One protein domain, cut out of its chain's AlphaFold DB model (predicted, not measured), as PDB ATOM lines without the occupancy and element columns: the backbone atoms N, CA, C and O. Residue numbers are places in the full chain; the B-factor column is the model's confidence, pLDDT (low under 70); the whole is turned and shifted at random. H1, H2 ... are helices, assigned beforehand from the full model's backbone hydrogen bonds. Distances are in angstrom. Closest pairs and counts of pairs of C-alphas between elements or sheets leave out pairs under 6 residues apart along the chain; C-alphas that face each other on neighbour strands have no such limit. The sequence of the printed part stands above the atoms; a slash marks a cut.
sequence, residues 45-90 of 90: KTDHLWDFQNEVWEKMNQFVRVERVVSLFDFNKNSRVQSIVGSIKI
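Overview. This is residues 45 to 90 of the 90 residues of an uncharacterized protein of Flavobacteriaceae bacterium (UniProt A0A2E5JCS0). There is little regular structure here: two short helices, H1 and H2, sit far apart at opposite ends of a long thread with no named element, residues 64 to 79, with the opening stretch running beside part of it. The printed part has 46 residues; H1 then H2 hold 17 of them, with no named strand, and the class is all helix. It is loose, with a radius of gyration of the C-alphas of 12.6 A, and only just elongated, spanning 32 by 21 by 17 A.

Along the chain. Start at C-alpha 45, (131.280, -67.401, 49.266). Find H1, residues 55 to 63, from (137.583, -56.087, 42.774), 13.3 A long. H2, residues 80 to 87, is 10.6 A long and ends at (133.145, -63.863, 67.859).

Arrangement. H1 and H2 are apart. In H2 every O i to N i+4 pair is within hydrogen-bond range; in H1, 3 of 5 are.

Size, cuts and confidence. The C-alphas farthest apart, of Arg 65 and Ser 87, are 32.0 A apart. The link from H1 to H2, 16 residues, is long. The printed part has no cut; residues 89 to 90 have pLDDT under 70.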
ATOM      1  N   LYS A  45     129.993 -66.992  49.827       91.88
ATOM      2  CA  LYS A  45     131.280 -67.401  49.266       91.88
ATOM      3  C   LYS A  45     131.525 -66.658  47.967       91.88
ATOM      4  O   LYS A  45     130.605 -66.475  47.175       91.88
ATOM      5  N   THR A  46     132.774 -66.293  47.756       92.75
ATOM      6  CA  THR A  46     133.215 -65.564  46.573       92.75
ATOM      7  C   THR A  46     133.961 -66.474  45.605       92.75
ATOM      8  O   THR A  46     134.703 -67.362  46.025       92.75
ATOM      9  N   ASP A  47     133.864 -66.184  44.309       90.50
ATOM     10  CA  ASP A  47     134.554 -66.936  43.252       90.50
ATOM     11  C   ASP A  47     135.960 -66.396  42.928       90.50
ATOM     12  O   ASP A  47     136.569 -66.770  41.927       90.50
ATOM     13  N   HIS A  48     136.533 -65.560  43.799       91.81
ATOM     14  CA  HIS A  48     137.858 -64.943  43.621       91.81
ATOM     15  C   HIS A  48     139.020 -65.937  43.499       91.81
ATOM     16  O   HIS A  48     140.122 -65.564  43.108       91.81
ATOM     17  N   LEU A  49     138.801 -67.214  43.823       90.31
ATOM     18  CA  LEU A  49     139.778 -68.253  43.516       90.31
ATOM     19  C   LEU A  49     139.950 -68.426  41.996       90.31
ATOM     20  O   LEU A  49     141.063 -68.679  41.543       90.31
ATOM     21  N   TRP A  50     138.876 -68.279  41.224       91.81
ATOM     22  CA  TRP A  50     138.853 -68.458  39.769       91.81
ATOM     23  C   TRP A  50     139.024 -67.142  39.010       91.81
ATOM     24  O   TRP A  50     139.490 -67.150  37.873       91.81
ATOM     25  N   ASP A  51     138.693 -66.024  39.652       91.88
ATOM     26  CA  ASP A  51     138.850 -64.687  39.094       91.88
ATOM     27  C   ASP A  51     140.153 -64.017  39.560       91.88
ATOM     28  O   ASP A  51     140.285 -63.570  40.704       91.88
ATOM     29  N   PHE A  52     141.120 -63.938  38.644       87.38
ATOM     30  CA  PHE A  52     142.430 -63.335  38.882       87.38
ATOM     31  C   PHE A  52     142.407 -61.799  38.899       87.38
ATOM     32  O   PHE A  52     143.315 -61.209  39.480       87.38
ATOM     33  N   GLN A  53     141.399 -61.154  38.300       89.06
ATOM     34  CA  GLN A  53     141.247 -59.693  38.271       89.06
ATOM     35  C   GLN A  53     139.962 -59.276  38.985       89.06
ATOM     36  O   GLN A  53     139.109 -58.586  38.438       89.06
ATOM     37  N   ASN A  54     139.844 -59.703  40.238       91.62
ATOM     38  CA  ASN A  54     138.699 -59.353  41.062       91.62
ATOM     39  C   ASN A  54     138.808 -57.942  41.667       91.62
ATOM     40  O   ASN A  54     139.892 -57.372  41.792       91.62
ATOM     41  N   GLU A  55     137.676 -57.410  42.137       91.62
ATOM     42  CA  GLU A  55     137.583 -56.087  42.774       91.62
ATOM     43  C   GLU A  55     138.571 -55.916  43.947       91.62
ATOM     44  O   GLU A  55     139.127 -54.836  44.163       91.62
ATOM     45  N   VAL A  56     138.822 -56.982  44.714       92.62
ATOM     46  CA  VAL A  56     139.742 -56.944  45.861       92.62
ATOM     47  C   VAL A  56     141.192 -56.826  45.389       92.62
ATOM     48  O   VAL A  56     141.964 -56.051  45.959       92.62
ATOM     49  N   TRP A  57     141.551 -57.542  44.323       95.12
ATOM     50  CA  TRP A  57     142.839 -57.422  43.655       95.12
ATOM     51  C   TRP A  57     143.023 -56.022  43.077       95.12
ATOM     52  O   TRP A  57     144.040 -55.399  43.359       95.12
ATOM     53  N   GLU A  58     142.033 -55.475  42.366       93.50
ATOM     54  CA  GLU A  58     142.113 -54.116  41.814       93.50
ATOM     55  C   GLU A  58     142.336 -53.061  42.902       93.50
ATOM     56  O   GLU A  58     143.163 -52.162  42.737       93.50
ATOM     57  N   LYS A  59     141.630 -53.181  44.032       93.06
ATOM     58  CA  LYS A  59     141.791 -52.285  45.182       93.06
ATOM     59  C   LYS A  59     143.171 -52.420  45.818       93.06
ATOM     60  O   LYS A  59     143.826 -51.408  46.045       93.06
ATOM     61  N   MET A  60     143.631 -53.637  46.110       94.06
ATOM     62  CA  MET A  60     144.934 -53.851  46.756       94.06
ATOM     63  C   MET A  60     146.109 -53.498  45.845       94.06
ATOM     64  O   MET A  60     147.078 -52.902  46.315       94.06
ATOM     65  N   ASN A  61     146.003 -53.798  44.549       94.19
ATOM     66  CA  ASN A  61     147.057 -53.564  43.568       94.19
ATOM     67  C   ASN A  61     147.372 -52.073  43.363       94.19
ATOM     68  O   ASN A  61     148.481 -51.725  42.959       94.19
ATOM     69  N   GLN A  62     146.427 -51.185  43.688       93.81
ATOM     70  CA  GLN A  62     146.660 -49.737  43.717       93.81
ATOM     71  C   GLN A  62     147.588 -49.305  44.860       93.81
ATOM     72  O   GLN A  62     148.316 -48.326  44.712       93.81
ATOM     73  N   PHE A  63     147.580 -50.018  45.990       93.19
ATOM     74  CA  PHE A  63     148.419 -49.697  47.149       93.19
ATOM     75  C   PHE A  63     149.769 -50.407  47.100       93.19
ATOM     76  O   PHE A  63     150.798 -49.821  47.428       93.19
ATOM     77  N   VAL A  64     149.773 -51.677  46.698       93.31
ATOM     78  CA  VAL A  64     150.978 -52.499  46.608       93.31
ATOM     79  C   VAL A  64     150.814 -53.489  45.470       93.31
ATOM     80  O   VAL A  64     149.763 -54.106  45.340       93.31
ATOM     81  N   ARG A  65     151.849 -53.654  44.639       92.31
ATOM     82  CA  ARG A  65     151.798 -54.634  43.549       92.31
ATOM     83  C   ARG A  65     151.653 -56.034  44.137       92.31
ATOM     84  O   ARG A  65     152.568 -56.525  44.794       92.31
ATOM     85  N   VAL A  66     150.504 -56.648  43.892       92.38
ATOM     86  CA  VAL A  66     150.139 -57.980  44.381       92.38
ATOM     87  C   VAL A  66     149.946 -58.911  43.198       92.38
ATOM     88  O   VAL A  66     149.267 -58.578  42.231       92.38
ATOM     89  N   GLU A  67     150.526 -60.105  43.272       91.50
ATOM     90  CA  GLU A  67     150.375 -61.106  42.208       91.50
ATOM     91  C   GLU A  67     148.969 -61.706  42.197       91.50
ATOM     92  O   GLU A  67     148.405 -61.968  41.138       91.50
ATOM     93  N   ARG A  68     148.384 -61.910  43.381       91.62
ATOM     94  CA  ARG A  68     147.053 -62.490  43.530       91.62
ATOM     95  C   ARG A  68     146.433 -62.070  44.850       91.62
ATOM     96  O   ARG A  68     147.107 -62.057  45.877       91.62
ATOM     97  N   VAL A  69     145.137 -61.783  44.820       93.50
ATOM     98  CA  VAL A  69     144.341 -61.493  46.013       93.50
ATOM     99  C   VAL A  69     143.045 -62.272  45.921       93.50
ATOM    100  O   VAL A  69     142.420 -62.321  44.866       93.50
ATOM    101  N   VAL A  70     142.673 -62.912  47.024       93.81
ATOM    102  CA  VAL A  70     141.484 -63.755  47.124       93.81
ATOM    103  C   VAL A  70     140.853 -63.504  48.486       93.81
ATOM    104  O   VAL A  70     141.525 -63.637  49.509       93.81
ATOM    105  N   SER A  71     139.565 -63.174  48.516       93.44
ATOM    106  CA  SER A  71     138.725 -63.360  49.703       93.44
ATOM    107  C   SER A  71     137.960 -64.676  49.579       93.44
ATOM    108  O   SER A  71     137.721 -65.172  48.479       93.44
ATOM    109  N   LEU A  72     137.638 -65.282  50.724       92.50
ATOM    110  CA  LEU A  72     136.792 -66.477  50.793       92.50
ATOM    111  C   LEU A  72     135.312 -66.113  50.970       92.50
ATOM    112  O   LEU A  72     134.436 -66.852  50.522       92.50
ATOM    113  N   PHE A  73     135.048 -64.998  51.655       93.06
ATOM    114  CA  PHE A  73     133.709 -64.527  51.971       93.06
ATOM    115  C   PHE A  73     133.588 -63.021  51.770       93.06
ATOM    116  O   PHE A  73     134.531 -62.282  52.065       93.06
ATOM    117  N   ASP A  74     132.394 -62.580  51.379       91.62
ATOM    118  CA  ASP A  74     132.047 -61.162  51.349       91.62
ATOM    119  C   ASP A  74     131.695 -60.643  52.741       91.62
ATOM    120  O   ASP A  74     130.865 -61.205  53.466       91.62
ATOM    121  N   PHE A  75     132.300 -59.515  53.105       91.69
ATOM    122  CA  PHE A  75     132.011 -58.840  54.360       91.69
ATOM    123  C   PHE A  75     130.974 -57.738  54.151       91.69
ATOM    124  O   PHE A  75     131.260 -56.694  53.569       91.69
ATOM    125  N   ASN A  76     129.781 -57.946  54.704       91.38
ATOM    126  CA  ASN A  76     128.714 -56.950  54.725       91.38
ATOM    127  C   ASN A  76     128.347 -56.571  56.164       91.38
ATOM    128  O   ASN A  76     128.386 -57.412  57.070       91.38
ATOM    129  N   LYS A  77     127.953 -55.311  56.380       89.00
ATOM    130  CA  LYS A  77     127.445 -54.864  57.685       89.00
ATOM    131  C   LYS A  77     126.183 -55.649  58.055       89.00
ATOM    132  O   LYS A  77     125.332 -55.881  57.201       89.00
ATOM    133  N   ASN A  78     126.068 -56.039  59.324       87.31
ATOM    134  CA  ASN A  78     124.986 -56.870  59.871       87.31
ATOM    135  C   ASN A  78     124.868 -58.262  59.220       87.31
ATOM    136  O   ASN A  78     123.807 -58.884  59.258       87.31
ATOM    137  N   SER A  79     125.945 -58.763  58.608       90.62
ATOM    138  CA  SER A  79     125.974 -60.110  58.034       90.62
ATOM    139  C   SER A  79     126.370 -61.169  59.062       90.62
ATOM    140  O   SER A  79     127.033 -60.888  60.061       90.62
ATOM    141  N   ARG A  80     126.048 -62.432  58.756       91.06
ATOM    142  CA  ARG A  80     126.521 -63.589  59.535       91.06
ATOM    143  C   ARG A  80     128.047 -63.650  59.587       91.06
ATOM    144  O   ARG A  80     128.597 -64.032  60.612       91.06
ATOM    145  N   VAL A  81     128.720 -63.243  58.505       91.88
ATOM    146  CA  VAL A  81     130.188 -63.167  58.434       91.88
ATOM    147  C   VAL A  81     130.716 -62.195  59.488       91.88
ATOM    148  O   VAL A  81     131.634 -62.550  60.216       91.88
ATOM    149  N   GLN A  82     130.102 -61.015  59.637       92.12
ATOM    150  CA  GLN A  82     130.498 -60.054  60.670       92.12
ATOM    151  C   GLN A  82     130.340 -60.630  62.081       92.12
ATOM    152  O   GLN A  82     131.264 -60.511  62.882       92.12
ATOM    153  N   SER A  83     129.203 -61.262  62.384       91.38
ATOM    154  CA  SER A  83     128.970 -61.862  63.704       91.38
ATOM    155  C   SER A  83     129.970 -62.981  64.007       91.38
ATOM    156  O   SER A  83     130.521 -63.039  65.104       91.38
ATOM    157  N   ILE A  84     130.269 -63.826  63.014       90.88
ATOM    158  CA  ILE A  84     131.262 -64.899  63.141       90.88
ATOM    159  C   ILE A  84     132.651 -64.311  63.378       90.88
ATOM    160  O   ILE A  84     133.289 -64.672  64.362       90.88
ATOM    161  N   VAL A  85     133.111 -63.384  62.535       90.56
ATOM    162  CA  VAL A  85     134.439 -62.766  62.677       90.56
ATOM    163  C   VAL A  85     134.566 -62.038  64.016       90.56
ATOM    164  O   VAL A  85     135.579 -62.186  64.687       90.56
ATOM    165  N   GLY A  86     133.526 -61.325  64.456       87.69
ATOM    166  CA  GLY A  86     133.515 -60.650  65.757       87.69
ATOM    167  C   GLY A  86     133.541 -61.598  66.961       87.69
ATOM    168  O   GLY A  86     134.007 -61.211  68.029       87.69
ATOM    169  N   SER A  87     133.070 -62.839  66.806       86.25
ATOM    170  CA  SER A  87     133.145 -63.863  67.859       86.25
ATOM    171  C   SER A  87     134.540 -64.479  68.010       86.25
ATOM    172  O   SER A  87     134.850 -65.054  69.056       86.25
ATOM    173  N   ILE A  88     135.394 -64.346  66.989       85.12
ATOM    174  CA  ILE A  88     136.774 -64.822  67.027       85.12
ATOM    175  C   ILE A  88     137.586 -63.819  67.849       85.12
ATOM    176  O   ILE A  88     137.898 -62.721  67.394       85.12
ATOM    177  N   LYS A  89     137.938 -64.203  69.078       69.75
ATOM    178  CA  LYS A  89     138.962 -63.500  69.856       69.75
ATOM    179  C   LYS A  89     140.330 -63.839  69.261       69.75
ATOM    180  O   LYS A  89     140.722 -65.003  69.289       69.75
ATOM    181  N   ILE A  90     140.996 -62.830  68.699       47.78
ATOM    182  CA  ILE A  90     142.418 -62.864  68.323       47.78
ATOM    183  C   ILE A  90     143.268 -62.607  69.566       47.78
ATOM    184  O   ILE A  90     142.855 -61.749  70.382       47.78
TER     185      ILE A  90